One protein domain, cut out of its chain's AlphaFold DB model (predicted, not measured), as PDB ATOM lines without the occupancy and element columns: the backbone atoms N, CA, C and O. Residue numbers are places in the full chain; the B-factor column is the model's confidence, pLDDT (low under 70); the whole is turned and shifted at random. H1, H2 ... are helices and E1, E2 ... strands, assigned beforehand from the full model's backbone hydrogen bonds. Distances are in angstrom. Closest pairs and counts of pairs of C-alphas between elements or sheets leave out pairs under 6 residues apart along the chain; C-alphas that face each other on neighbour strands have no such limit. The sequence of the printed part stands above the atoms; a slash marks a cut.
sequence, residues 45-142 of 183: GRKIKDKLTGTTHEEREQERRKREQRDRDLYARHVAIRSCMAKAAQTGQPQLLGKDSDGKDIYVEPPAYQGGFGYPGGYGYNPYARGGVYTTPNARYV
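AT A GLANCE: This is residues 45 to 142 of the 183 residues of an uncharacterized protein of Hortaea werneckii (UniProt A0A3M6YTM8). The shape is one long helix, H2, with a short helix, H1, set crosswise near its first end and a small hairpin of two strands, E1 and E2, folded back beside residues 77 to 89 near its other end. Between the two ends residues 61 to 76 of H2 stand free as a bare shaft, and after the hairpin a long stretch, residues 109 to 142, winds on with no named element. The printed part has 98 residues with two named helices and two named strands, in the order H1, H2, E1, E2, and its class is mostly helix. The sheet has the order E1 - E2 and is antiparallel. The whole is extended, with a radius of gyration of the C-alphas of 20.4 A, and elongated, spanning 62 by 32 by 26 A.

HOW THE PARTS SIT: H1, residues 45 to 52, and H2, residues 57 to 91, are close but not clearly touching; their closest C-alphas, those of Asp 50 and His 57, are 6.7 A apart. Their lines are about perpendicular, at 85 degrees. In both helices every O i to N i+4 pair is within hydrogen-bond range. E1, residues 95 to 99, comes nearest to H2 where the C-alphas of Ala 88 and Gln 95 are 5.6 A apart. E2, residues 105 to 108, is the antiparallel neighbour of E1, at 146 degrees between their directions, and the two form a hairpin. N 97 and O 106 are within hydrogen-bond range at 2.9 A, as are N 108 and O 95 at 2.8 A. The closest C-alphas of H2 and E2 are those of Met 85 and Val 108, 6.1 A apart. Residues 106 to 107 of E2 also pair with residues 123 to 124, parallel. H1 is apart from E1 and from E2.

IN THESE COORDINATES: H1 begins at C-alpha 45, at (-37.682, -20.196, -36.827). H2 measures 51.2 A from first to last C-alpha and ends at C-alpha 91, at (-28.831, 35.196, -53.300). E1 measures 12.2 A and E2 10.2 A, and E2 ends at C-alpha 108, at (-37.823, 29.067, -49.060).

THE WHOLE: The two C-alphas farthest apart, those of Lys 47 and Gln 114, are 62.2 A apart. The printed part has no cut. The links H1 to H2, H2 to E1 and E1 to E2 are tight. The mean pLDDT of the printed part is 70.7, and the model's confidence is under 70 at residue 46, residues 50 to 53 and residues 111 to 142.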
ATOM      1  N   GLY A  45     -37.658 -21.599 -37.257       71.38
ATOM      2  CA  GLY A  45     -37.682 -20.196 -36.827       71.38
ATOM      3  C   GLY A  45     -38.581 -19.281 -37.674       71.38
ATOM      4  O   GLY A  45     -39.162 -18.340 -37.141       71.38
ATOM      5  N   ARG A  46     -38.761 -19.566 -38.972       68.69
ATOM      6  CA  ARG A  46     -39.694 -18.826 -39.844       68.69
ATOM      7  C   ARG A  46     -41.137 -19.157 -39.479       68.69
ATOM      8  O   ARG A  46     -41.926 -18.245 -39.303       68.69
ATOM      9  N   LYS A  47     -41.447 -20.435 -39.243       70.88
ATOM     10  CA  LYS A  47     -42.787 -20.872 -38.812       70.88
ATOM     11  C   LYS A  47     -43.175 -20.334 -37.432       70.88
ATOM     12  O   LYS A  47     -44.338 -20.008 -37.228       70.88
ATOM     13  N   ILE A  48     -42.221 -20.259 -36.500       73.69
ATOM     14  CA  ILE A  48     -42.454 -19.693 -35.165       73.69
ATOM     15  C   ILE A  48     -42.740 -18.194 -35.275       73.69
ATOM     16  O   ILE A  48     -43.754 -17.755 -34.748       73.69
ATOM     17  N   LYS A  49     -41.923 -17.425 -36.015       73.88
ATOM     18  CA  LYS A  49     -42.188 -15.992 -36.236       73.88
ATOM     19  C   LYS A  49     -43.530 -15.765 -36.928       73.88
ATOM     20  O   LYS A  49     -44.332 -15.004 -36.414       73.88
ATOM     21  N   ASP A  50     -43.816 -16.502 -37.999       69.31
ATOM     22  CA  ASP A  50     -45.072 -16.360 -38.746       69.31
ATOM     23  C   ASP A  50     -46.316 -16.656 -37.869       69.31
ATOM     24  O   ASP A  50     -47.354 -16.022 -38.044       69.31
ATOM     25  N   LYS A  51     -46.222 -17.568 -36.885       69.81
ATOM     26  CA  LYS A  51     -47.301 -17.828 -35.910       69.81
ATOM     27  C   LYS A  51     -47.356 -16.817 -34.762       69.81
ATOM     28  O   LYS A  51     -48.443 -16.538 -34.272       69.81
ATOM     29  N   LEU A  52     -46.207 -16.314 -34.312       67.19
ATOM     30  CA  LEU A  52     -46.100 -15.435 -33.146       67.19
ATOM     31  C   LEU A  52     -46.442 -13.978 -33.484       67.19
ATOM     32  O   LEU A  52     -47.128 -13.322 -32.710       67.19
ATOM     33  N   THR A  53     -45.989 -13.469 -34.636       67.00
ATOM     34  CA  THR A  53     -46.257 -12.085 -35.070       67.00
ATOM     35  C   THR A  53     -47.517 -11.953 -35.917       67.00
ATOM     36  O   THR A  53     -47.920 -10.833 -36.223       67.00
ATOM     37  N   GLY A  54     -48.139 -13.073 -36.306       71.50
ATOM     38  CA  GLY A  54     -49.331 -13.089 -37.162       71.50
ATOM     39  C   GLY A  54     -49.100 -12.511 -38.564       71.50
ATOM     40  O   GLY A  54     -50.068 -12.221 -39.255       71.50
ATOM     41  N   THR A  55     -47.839 -12.326 -38.967       72.88
ATOM     42  CA  THR A  55     -47.430 -11.726 -40.243       72.88
ATOM     43  C   THR A  55     -46.521 -12.672 -41.005       72.88
ATOM     44  O   THR A  55     -45.603 -13.280 -40.441       72.88
ATOM     45  N   THR A  56     -46.755 -12.801 -42.309       78.00
ATOM     46  CA  THR A  56     -45.926 -13.661 -43.150       78.00
ATOM     47  C   THR A  56     -44.554 -13.023 -43.392       78.00
ATOM     48  O   THR A  56     -44.368 -11.809 -43.359       78.00
ATOM     49  N   HIS A  57     -43.534 -13.848 -43.629       72.81
ATOM     50  CA  HIS A  57     -42.205 -13.355 -44.007       72.81
ATOM     51  C   HIS A  57     -42.226 -12.426 -45.230       72.81
ATOM     52  O   HIS A  57     -41.467 -11.466 -45.278       72.81
ATOM     53  N   GLU A  58     -43.094 -12.715 -46.201       77.19
ATOM     54  CA  GLU A  58     -43.244 -11.908 -47.415       77.19
ATOM     55  C   GLU A  58     -43.847 -10.536 -47.090       77.19
ATOM     56  O   GLU A  58     -43.363  -9.528 -47.598       77.19
ATOM     57  N   GLU A  59     -44.818 -10.462 -46.175       79.56
ATOM     58  CA  GLU A  59     -45.334  -9.183 -45.667       79.56
ATOM     59  C   GLU A  59     -44.241  -8.358 -44.980       79.56
ATOM     60  O   GLU A  59     -44.135  -7.159 -45.229       79.56
ATOM     61  N   ARG A  60     -43.370  -8.993 -44.183       77.38
ATOM     62  CA  ARG A  60     -42.247  -8.308 -43.517       77.38
ATOM     63  C   ARG A  60     -41.203  -7.789 -44.510       77.38
ATOM     64  O   ARG A  60     -40.660  -6.706 -44.311       77.38
ATOM     65  N   GLU A  61     -40.927  -8.525 -45.585       82.38
ATOM     66  CA  GLU A  61     -40.046  -8.060 -46.666       82.38
ATOM     67  C   GLU A  61     -40.668  -6.907 -47.461       82.38
ATOM     68  O   GLU A  61     -39.983  -5.936 -47.783       82.38
ATOM     69  N   GLN A  62     -41.967  -6.978 -47.757       82.50
ATOM     70  CA  GLN A  62     -42.678  -5.884 -48.416       82.50
ATOM     71  C   GLN A  62     -42.707  -4.629 -47.547       82.50
ATOM     72  O   GLN A  62     -42.550  -3.523 -48.061       82.50
ATOM     73  N   GLU A  63     -42.887  -4.780 -46.237       82.00
ATOM     74  CA  GLU A  63     -42.876  -3.660 -45.304       82.00
ATOM     75  C   GLU A  63     -41.492  -3.010 -45.215       82.00
ATOM     76  O   GLU A  63     -41.398  -1.787 -45.312       82.00
ATOM     77  N   ARG A  64     -40.415  -3.808 -45.150       82.44
ATOM     78  CA  ARG A  64     -39.029  -3.309 -45.243       82.44
ATOM     79  C   ARG A  64     -38.808  -2.502 -46.524       82.44
ATOM     80  O   ARG A  64     -38.385  -1.354 -46.455       82.44
ATOM     81  N   ARG A  65     -39.220  -3.036 -47.681       84.25
ATOM     82  CA  ARG A  65     -39.124  -2.323 -48.969       84.25
ATOM     83  C   ARG A  65     -39.925  -1.021 -48.993       84.25
ATOM     84  O   ARG A  65     -39.446  -0.027 -49.528       84.25
ATOM     85  N   LYS A  66     -41.135  -1.005 -48.422       87.38
ATOM     86  CA  LYS A  66     -41.965   0.209 -48.335       87.38
ATOM     87  C   LYS A  66     -41.322   1.279 -47.452       87.38
ATOM     88  O   LYS A  66     -41.411   2.457 -47.788       87.38
ATOM     89  N   ARG A  67     -40.674   0.883 -46.351       81.12
ATOM     90  CA  ARG A  67     -39.922   1.800 -45.478       81.12
ATOM     91  C   ARG A  67     -38.727   2.392 -46.220       81.12
ATOM     92  O   ARG A  67     -38.653   3.605 -46.344       81.12
ATOM     93  N   GLU A  68     -37.906   1.553 -46.849       80.12
ATOM     94  CA  GLU A  68     -36.764   2.016 -47.650       80.12
ATOM     95  C   GLU A  68     -37.176   2.988 -48.767       80.12
ATOM     96  O   GLU A  68     -36.492   3.977 -49.020       80.12
ATOM     97  N   GLN A  69     -38.297   2.727 -49.448       87.62
ATOM     98  CA  GLN A  69     -38.833   3.633 -50.468       87.62
ATOM     99  C   GLN A  69     -39.245   4.978 -49.866       87.62
ATOM    100  O   GLN A  69     -38.849   6.025 -50.375       87.62
ATOM    101  N   ARG A  70     -39.981   4.956 -48.751       84.06
ATOM    102  CA  ARG A  70     -40.405   6.173 -48.057       84.06
ATOM    103  C   ARG A  70     -39.211   6.994 -47.573       84.06
ATOM    104  O   ARG A  70     -39.220   8.211 -47.733       84.06
ATOM    105  N   ASP A  71     -38.184   6.343 -47.039       80.69
ATOM    106  CA  ASP A  71     -36.977   7.011 -46.554       80.69
ATOM    107  C   ASP A  71     -36.191   7.641 -47.704       80.69
ATOM    108  O   ASP A  71     -35.752   8.786 -47.596       80.69
ATOM    109  N   ARG A  72     -36.089   6.952 -48.850       86.12
ATOM    110  CA  ARG A  72     -35.495   7.512 -50.074       86.12
ATOM    111  C   ARG A  72     -36.258   8.735 -50.572       86.12
ATOM    112  O   ARG A  72     -35.631   9.745 -50.888       86.12
ATOM    113  N   ASP A  73     -37.587   8.676 -50.606       87.12
ATOM    114  CA  ASP A  73     -38.426   9.789 -51.059       87.12
ATOM    115  C   ASP A  73     -38.306  11.001 -50.127       87.12
ATOM    116  O   ASP A  73     -38.177  12.144 -50.577       87.12
ATOM    117  N   LEU A  74     -38.314  10.763 -48.812       81.69
ATOM    118  CA  LEU A  74     -38.118  11.802 -47.805       81.69
ATOM    119  C   LEU A  74     -36.719  12.413 -47.901       81.69
ATOM    120  O   LEU A  74     -36.583  13.637 -47.848       81.69
ATOM    121  N   TYR A  75     -35.691  11.588 -48.096       85.12
ATOM    122  CA  TYR A  75     -34.319  12.049 -48.261       85.12
ATOM    123  C   TYR A  75     -34.152  12.890 -49.530       85.12
ATOM    124  O   TYR A  75     -33.579  13.978 -49.477       85.12
ATOM    125  N   ALA A  76     -34.721  12.458 -50.657       89.25
ATOM    126  CA  ALA A  76     -34.696  13.219 -51.903       89.25
ATOM    127  C   ALA A  76     -35.338  14.607 -51.733       89.25
ATOM    128  O   ALA A  76     -34.759  15.621 -52.135       89.25
ATOM    129  N   ARG A  77     -36.495  14.677 -51.060       83.12
ATOM    130  CA  ARG A  77     -37.152  15.951 -50.717       83.12
ATOM    131  C   ARG A  77     -36.285  16.806 -49.800       83.12
ATOM    132  O   ARG A  77     -36.172  18.010 -50.017       83.12
ATOM    133  N   HIS A  78     -35.647  16.197 -48.801       86.94
ATOM    134  CA  HIS A  78     -34.748  16.903 -47.892       86.94
ATOM    135  C   HIS A  78     -33.581  17.550 -48.645       86.94
ATOM    136  O   HIS A  78     -33.304  18.730 -48.446       86.94
ATOM    137  N   VAL A  79     -32.927  16.805 -49.540       92.00
ATOM    138  CA  VAL A  79     -31.817  17.309 -50.360       92.00
ATOM    139  C   VAL A  79     -32.275  18.465 -51.253       92.00
ATOM    140  O   VAL A  79     -31.603  19.497 -51.303       92.00
ATOM    141  N   ALA A  80     -33.443  18.343 -51.893       87.38
ATOM    142  CA  ALA A  80     -34.015  19.415 -52.704       87.38
ATOM    143  C   ALA A  80     -34.233  20.695 -51.878       87.38
ATOM    144  O   ALA A  80     -33.711  21.753 -52.238       87.38
ATOM    145  N   ILE A  81     -34.892  20.585 -50.718       85.38
ATOM    146  CA  ILE A  81     -35.122  21.711 -49.799       85.38
ATOM    147  C   ILE A  81     -33.798  22.341 -49.366       85.38
ATOM    148  O   ILE A  81     -33.642  23.558 -49.443       85.38
ATOM    149  N   ARG A  82     -32.819  21.529 -48.949       83.31
ATOM    150  CA  ARG A  82     -31.497  22.010 -48.521       83.31
ATOM    151  C   ARG A  82     -30.778  22.779 -49.621       83.31
ATOM    152  O   ARG A  82     -30.175  23.811 -49.338       83.31
ATOM    153  N   SER A  83     -30.868  22.312 -50.863       87.06
ATOM    154  CA  SER A  83     -30.273  23.007 -52.002       87.06
ATOM    155  C   SER A  83     -30.945  24.363 -52.264       87.06
ATOM    156  O   SER A  83     -30.249  25.356 -52.480       87.06
ATOM    157  N   CYS A  84     -32.278  24.440 -52.159       83.25
ATOM    158  CA  CYS A  84     -33.026  25.694 -52.273       83.25
ATOM    159  C   CYS A  84     -32.698  26.654 -51.124       83.25
ATOM    160  O   CYS A  84     -32.501  27.839 -51.368       83.25
ATOM    161  N   MET A  85     -32.552  26.152 -49.892       79.00
ATOM    162  CA  MET A  85     -32.119  26.952 -48.739       79.00
ATOM    163  C   MET A  85     -30.729  27.551 -48.945       79.00
ATOM    164  O   MET A  85     -30.531  28.735 -48.687       79.00
ATOM    165  N   ALA A  86     -29.771  26.750 -49.420       79.06
ATOM    166  CA  ALA A  86     -28.418  27.228 -49.685       79.06
ATOM    167  C   ALA A  86     -28.419  28.338 -50.747       79.06
ATOM    168  O   ALA A  86     -27.781  29.371 -50.558       79.06
ATOM    169  N   LYS A  87     -29.195  28.162 -51.824       82.50
ATOM    170  CA  LYS A  87     -29.366  29.182 -52.865       82.50
ATOM    171  C   LYS A  87     -30.031  30.446 -52.327       82.50
ATOM    172  O   LYS A  87     -29.523  31.528 -52.586       82.50
ATOM    173  N   ALA A  88     -31.103  30.322 -51.542       80.81
ATOM    174  CA  ALA A  88     -31.779  31.466 -50.933       80.81
ATOM    175  C   ALA A  88     -30.823  32.258 -50.032       80.81
ATOM    176  O   ALA A  88     -30.755  33.479 -50.121       80.81
ATOM    177  N   ALA A  89     -30.019  31.568 -49.219       74.38
ATOM    178  CA  ALA A  89     -29.024  32.203 -48.361       74.38
ATOM    179  C   ALA A  89     -27.918  32.927 -49.143       74.38
ATOM    180  O   ALA A  89     -27.464  33.979 -48.704       74.38
ATOM    181  N   GLN A  90     -27.503  32.392 -50.294       78.44
ATOM    182  CA  GLN A  90     -26.502  33.030 -51.152       78.44
ATOM    183  C   GLN A  90     -27.057  34.248 -51.891       78.44
ATOM    184  O   GLN A  90     -26.395  35.279 -51.955       78.44
ATOM    185  N   THR A  91     -28.253  34.131 -52.472       82.56
ATOM    186  CA  THR A  91     -28.831  35.196 -53.300       82.56
ATOM    187  C   THR A  91     -29.571  36.249 -52.484       82.56
ATOM    188  O   THR A  91     -29.857  37.324 -53.002       82.56
ATOM    189  N   GLY A  92     -29.929  35.946 -51.234       75.06
ATOM    190  CA  GLY A  92     -30.802  36.791 -50.420       75.06
ATOM    191  C   GLY A  92     -32.228  36.896 -50.975       75.06
ATOM    192  O   GLY A  92     -32.989  37.755 -50.536       75.06
ATOM    193  N   GLN A  93     -32.600  36.044 -51.936       80.06
ATOM    194  CA  GLN A  93     -33.914  36.034 -52.580       80.06
ATOM    195  C   GLN A  93     -34.648  34.723 -52.271       80.06
ATOM    196  O   GLN A  93     -34.001  33.670 -52.223       80.06
ATOM    197  N   PRO A  94     -35.981  34.747 -52.091       83.50
ATOM    198  CA  PRO A  94     -36.754  33.529 -51.894       83.50
ATOM    199  C   PRO A  94     -36.615  32.573 -53.081       83.50
ATOM    200  O   PRO A  94     -36.669  32.989 -54.236       83.50
ATOM    201  N   GLN A  95     -36.465  31.281 -52.797       82.81
ATOM    202  CA  GLN A  95     -36.389  30.238 -53.822       82.81
ATOM    203  C   GLN A  95     -37.695  29.448 -53.859       82.81
ATOM    204  O   GLN A  95     -38.151  28.967 -52.821       82.81
ATOM    205  N   LEU A  96     -38.288  29.290 -55.043       85.56
ATOM    206  CA  LEU A  96     -39.494  28.478 -55.222       85.56
ATOM    207  C   LEU A  96     -39.157  26.999 -54.982       85.56
ATOM    208  O   LEU A  96     -38.301  26.434 -55.661       85.56
ATOM    209  N   LEU A  97     -39.827  26.380 -54.012       85.12
ATOM    210  CA  LEU A  97     -39.686  24.956 -53.711       85.12
ATOM    211  C   LEU A  97     -40.682  24.113 -54.516       85.12
ATOM    212  O   LEU A  97     -40.351  23.016 -54.958       85.12
ATOM    213  N   GLY A  98     -41.900  24.626 -54.695       85.00
ATOM    214  CA  GLY A  98     -42.976  23.933 -55.394       85.00
ATOM    215  C   GLY A  98     -44.348  24.457 -54.989       85.00
ATOM    216  O   GLY A  98     -44.455  25.539 -54.419       85.00
ATOM    217  N   LYS A  99     -45.389  23.673 -55.278       88.62
ATOM    218  CA  LYS A  99     -46.776  23.983 -54.922       88.62
ATOM    219  C   LYS A  99     -47.264  23.091 -53.786       88.62
ATOM    220  O   LYS A  99     -46.928  21.909 -53.748       88.62
ATOM    221  N   ASP A 100     -48.054  23.664 -52.889       86.12
ATOM    222  CA  ASP A 100     -48.787  22.940 -51.854       86.12
ATOM    223  C   ASP A 100     -49.943  22.116 -52.453       86.12
ATOM    224  O   ASP A 100     -50.289  22.281 -53.627       86.12
ATOM    225  N   SER A 101     -50.595  21.269 -51.648       82.38
ATOM    226  CA  SER A 101     -51.804  20.526 -52.045       82.38
ATOM    227  C   SER A 101     -52.932  21.436 -52.536       82.38
ATOM    228  O   SER A 101     -53.705  21.040 -53.405       82.38
ATOM    229  N   ASP A 102     -52.982  22.669 -52.029       84.62
ATOM    230  CA  ASP A 102     -53.949  23.700 -52.419       84.62
ATOM    231  C   ASP A 102     -53.510  24.494 -53.668       84.62
ATOM    232  O   ASP A 102     -54.137  25.487 -54.037       84.62
ATOM    233  N   GLY A 103     -52.398  24.110 -54.304       82.38
ATOM    234  CA  GLY A 103     -51.854  24.769 -55.493       82.38
ATOM    235  C   GLY A 103     -51.129  26.092 -55.225       82.38
ATOM    236  O   GLY A 103     -50.753  26.773 -56.181       82.38
ATOM    237  N   LYS A 104     -50.923  26.459 -53.954       84.94
ATOM    238  CA  LYS A 104     -50.202  27.673 -53.539       84.94
ATOM    239  C   LYS A 104     -48.696  27.481 -53.660       84.94
ATOM    240  O   LYS A 104     -48.184  26.434 -53.277       84.94
ATOM    241  N   ASP A 105     -47.988  28.497 -54.133       85.62
ATOM    242  CA  ASP A 105     -46.531  28.447 -54.256       85.62
ATOM    243  C   ASP A 105     -45.856  28.541 -52.875       85.62
ATOM    244  O   ASP A 105     -46.129  29.448 -52.083       85.62
ATOM    245  N   ILE A 106     -44.962  27.594 -52.591       80.88
ATOM    246  CA  ILE A 106     -44.158  27.528 -51.371       80.88
ATOM    247  C   ILE A 106     -42.750  28.018 -51.694       80.88
ATOM    248  O   ILE A 106     -42.054  27.447 -52.541       80.88
ATOM    249  N   TYR A 107     -42.310  29.040 -50.965       83.12
ATOM    250  CA  TYR A 107     -40.985  29.630 -51.106       83.12
ATOM    251  C   TYR A 107     -40.130  29.351 -49.871       83.12
ATOM    252  O   TYR A 107     -40.603  29.378 -48.736       83.12
ATOM    253  N   VAL A 108     -38.845  29.103 -50.102       81.25
ATOM    254  CA  VAL A 108     -37.823  29.067 -49.060       81.25
ATOM    255  C   VAL A 108     -37.267  30.472 -48.907       81.25
ATOM    256  O   VAL A 108     -36.609  30.982 -49.815       81.25
ATOM    257  N   GLU A 109     -37.540  31.095 -47.765       77.38
ATOM    258  CA  GLU A 109     -37.028  32.425 -47.450       77.38
ATOM    259  C   GLU A 109     -35.552  32.368 -47.019       77.38
ATOM    260  O   GLU A 109     -35.134  31.426 -46.331       77.38
ATOM    261  N   PRO A 110     -34.740  33.369 -47.404       75.44
ATOM    262  CA  PRO A 110     -33.370  33.490 -46.928       75.44
ATOM    263  C   PRO A 110     -33.331  33.716 -45.404       75.44
ATOM    264  O   PRO A 110     -34.257  34.302 -44.836       75.44
ATOM    265  N   PRO A 111     -32.249  33.305 -44.717       65.31
ATOM    266  CA  PRO A 111     -32.048  33.618 -43.309       65.31
ATOM    267  C   PRO A 111     -31.896  35.136 -43.127       65.31
ATOM    268  O   PRO A 111     -30.827  35.701 -43.338       65.31
ATOM    269  N   ALA A 112     -32.978  35.811 -42.737       57.66
ATOM    270  CA  ALA A 112     -32.942  37.221 -42.381       57.66
ATOM    271  C   ALA A 112     -32.299  37.382 -40.996       57.66
ATOM    272  O   ALA A 112     -32.797  36.844 -40.006       57.66
ATOM    273  N   TYR A 113     -31.226  38.172 -40.912       46.84
ATOM    274  CA  TYR A 113     -30.581  38.547 -39.645       46.84
ATOM    275  C   TYR A 113     -31.522  39.352 -38.719       46.84
ATOM    276  O   TYR A 113     -31.224  39.553 -37.546       46.84
ATOM    277  N   GLN A 114     -32.675  39.800 -39.236       40.94
ATOM    278  CA  GLN A 114     -33.615  40.672 -38.540       40.94
ATOM    279  C   GLN A 114     -35.054  40.493 -39.056       40.94
ATOM    280  O   GLN A 114     -35.576  41.351 -39.754       40.94
ATOM    281  N   GLY A 115     -35.700  39.377 -38.704       43.50
ATOM    282  CA  GLY A 115     -37.137  39.165 -38.945       43.50
ATOM    283  C   GLY A 115     -37.487  38.829 -40.400       43.50
ATOM    284  O   GLY A 115     -37.065  39.499 -41.334       43.50
ATOM    285  N   GLY A 116     -38.240  37.743 -40.597       40.69
ATOM    286  CA  GLY A 116     -38.618  37.253 -41.925       40.69
ATOM    287  C   GLY A 116     -39.376  38.304 -42.737       40.69
ATOM    288  O   GLY A 116     -40.384  38.844 -42.277       40.69
ATOM    289  N   PHE A 117     -38.890  38.573 -43.946       43.59
ATOM    290  CA  PHE A 117     -39.614  39.321 -44.968       43.59
ATOM    291  C   PHE A 117     -40.698  38.409 -45.548       43.59
ATOM    292  O   PHE A 117     -40.494  37.777 -46.582       43.59
ATOM    293  N   GLY A 118     -41.840  38.335 -44.861       45.03
ATOM    294  CA  GLY A 118     -43.021  37.657 -45.378       45.03
ATOM    295  C   GLY A 118     -43.439  38.287 -46.706       45.03
ATOM    296  O   GLY A 118     -43.840  39.452 -46.748       45.03
ATOM    297  N   TYR A 119     -43.315  37.528 -47.792       39.28
ATOM    298  CA  TYR A 119     -43.773  37.956 -49.112       39.28
ATOM    299  C   TYR A 119     -45.314  37.998 -49.160       39.28
ATOM    300  O   TYR A 119     -45.968  37.058 -48.698       39.28
ATOM    301  N   PRO A 120     -45.930  39.047 -49.738       37.34
ATOM    302  CA  PRO A 120     -47.381  39.128 -49.864       37.34
ATOM    303  C   PRO A 120     -47.893  38.042 -50.821       37.34
ATOM    304  O   PRO A 120     -47.655  38.097 -52.024       37.34
ATOM    305  N   GLY A 121     -48.596  37.049 -50.269       49.28
ATOM    306  CA  GLY A 121     -49.269  35.984 -51.025       49.28
ATOM    307  C   GLY A 121     -48.652  34.585 -50.914       49.28
ATOM    308  O   GLY A 121     -49.230  33.646 -51.455       49.28
ATOM    309  N   GLY A 122     -47.536  34.418 -50.195       46.84
ATOM    310  CA  GLY A 122     -46.900  33.117 -49.948       46.84
ATOM    311  C   GLY A 122     -46.725  32.826 -48.457       46.84
ATOM    312  O   GLY A 122     -46.536  33.737 -47.654       46.84
ATOM    313  N   TYR A 123     -46.781  31.550 -48.070       46.38
ATOM    314  CA  TYR A 123     -46.420  31.143 -46.712       46.38
ATOM    315  C   TYR A 123     -44.894  31.071 -46.591       46.38
ATOM    316  O   TYR A 123     -44.266  30.132 -47.077       46.38
ATOM    317  N   GLY A 124     -44.307  32.067 -45.930       51.28
ATOM    318  CA  GLY A 124     -42.906  32.066 -45.524       51.28
ATOM    319  C   GLY A 124     -42.659  31.069 -44.398       51.28
ATOM    320  O   GLY A 124     -43.019  31.322 -43.246       51.28
ATOM    321  N   TYR A 125     -42.060  29.918 -44.702       53.94
ATOM    322  CA  TYR A 125     -41.620  28.988 -43.666       53.94
ATOM    323  C   TYR A 125     -40.189  29.321 -43.243       53.94
ATOM    324  O   TYR A 125     -39.226  28.983 -43.931       53.94
ATOM    325  N   ASN A 126     -40.049  29.966 -42.085       58.34
ATOM    326  CA  ASN A 126     -38.755  30.236 -41.474       58.34
ATOM    327  C   ASN A 126     -38.477  29.212 -40.349       58.34
ATOM    328  O   ASN A 126     -38.998  29.364 -39.240       58.34
ATOM    329  N   PRO A 127     -37.643  28.178 -40.584       56.94
ATOM    330  CA  PRO A 127     -37.351  27.142 -39.587       56.94
ATOM    331  C   PRO A 127     -36.578  27.660 -38.362       56.94
ATOM    332  O   PRO A 127     -36.498  26.952 -37.355       56.94
ATOM    333  N   TYR A 128     -36.025  28.875 -38.446       52.59
ATOM    334  CA  TYR A 128     -35.253  29.544 -37.397       52.59
ATOM    335  C   TYR A 128     -36.025  30.677 -36.702       52.59
ATOM    336  O   TYR A 128     -35.562  31.191 -35.685       52.59
ATOM    337  N   ALA A 129     -37.195  31.067 -37.217       56.44
ATOM    338  CA  ALA A 129     -38.074  32.011 -36.540       56.44
ATOM    339  C   ALA A 129     -38.768  31.346 -35.347       56.44
ATOM    340  O   ALA A 129     -38.951  30.132 -35.315       56.44
ATOM    341  N   ARG A 130     -39.187  32.163 -34.376       47.81
ATOM    342  CA  ARG A 130     -39.938  31.757 -33.179       47.81
ATOM    343  C   ARG A 130     -41.208  30.983 -33.578       47.81
ATOM    344  O   ARG A 130     -42.186  31.590 -33.994       47.81
ATOM    345  N   GLY A 131     -41.179  29.656 -33.441       55.19
ATOM    346  CA  GLY A 131     -42.235  28.725 -33.868       55.19
ATOM    347  C   GLY A 131     -41.827  27.723 -34.963       55.19
ATOM    348  O   GLY A 131     -42.588  26.800 -35.237       55.19
ATOM    349  N   GLY A 132     -40.642  27.860 -35.568       55.22
ATOM    350  CA  GLY A 132     -40.073  26.901 -36.521       55.22
ATOM    351  C   GLY A 132     -39.585  25.605 -35.859       55.22
ATOM    352  O   GLY A 132     -39.411  25.545 -34.641       55.22
ATOM    353  N   VAL A 133     -39.316  24.567 -36.659       59.16
ATOM    354  CA  VAL A 133     -38.937  23.210 -36.194       59.16
ATOM    355  C   VAL A 133     -37.693  23.188 -35.289       59.16
ATOM    356  O   VAL A 133     -37.553  22.281 -34.474       59.16
ATOM    357  N   TYR A 134     -36.825  24.204 -35.351       49.19
ATOM    358  CA  TYR A 134     -35.661  24.334 -34.460       49.19
ATOM    359  C   TYR A 134     -35.886  25.228 -33.230       49.19
ATOM    360  O   TYR A 134     -34.955  25.454 -32.461       49.19
ATOM    361  N   THR A 135     -37.097  25.752 -33.036       50.78
ATOM    362  CA  THR A 135     -37.441  26.696 -31.954       50.78
ATOM    363  C   THR A 135     -38.677  26.276 -31.152       50.78
ATOM    364  O   THR A 135     -39.119  27.011 -30.269       50.78
ATOM    365  N   THR A 136     -39.256  25.106 -31.446       50.16
ATOM    366  CA  THR A 136     -40.432  24.587 -30.739       50.16
ATOM    367  C   THR A 136     -40.181  24.518 -29.225       50.16
ATOM    368  O   THR A 136     -39.259  23.815 -28.809       50.16
ATOM    369  N   PRO A 137     -41.031  25.146 -28.382       52.91
ATOM    370  CA  PRO A 137     -40.906  25.124 -26.916       52.91
ATOM    371  C   PRO A 137     -41.031  23.730 -26.281       52.91
ATOM    372  O   PRO A 137     -40.774  23.571 -25.096       52.91
ATOM    373  N   ASN A 138     -41.450  22.733 -27.067       52.28
ATOM    374  CA  ASN A 138     -41.650  21.342 -26.658       52.28
ATOM    375  C   ASN A 138     -40.601  20.384 -27.258       52.28
ATOM    376  O   ASN A 138     -40.797  19.169 -27.269       52.28
ATOM    377  N   ALA A 139     -39.500  20.912 -27.805       51.06
ATOM    378  CA  ALA A 139     -38.403  20.082 -28.280       51.06
ATOM    379  C   ALA A 139     -37.703  19.413 -27.087       51.06
ATOM    380  O   ALA A 139     -37.141  20.087 -26.229       51.06
ATOM    381  N   ARG A 140     -37.654  18.074 -27.095       51.69
ATOM    382  CA  ARG A 140     -36.790  17.242 -26.228       51.69
ATOM    383  C   ARG A 140     -35.291  17.584 -26.332       51.69
ATOM    384  O   ARG A 140     -34.492  17.054 -25.573       51.69
ATOM    385  N   TYR A 141     -34.922  18.486 -27.237       50.25
ATOM    386  CA  TYR A 141     -33.595  19.066 -27.355       50.25
ATOM    387  C   TYR A 141     -33.660  20.558 -27.030       50.25
ATOM    388  O   TYR A 141     -33.809  21.408 -27.909       50.25
ATOM    389  N   VAL A 142     -33.532  20.870 -25.739       50.03
ATOM    390  CA  VAL A 142     -33.203  22.218 -25.274       50.03
ATOM    391  C   VAL A 142     -31.772  22.491 -25.720       50.03
ATOM    392  O   VAL A 142     -30.825  21.902 -25.200       50.03
TER     393      VAL A 142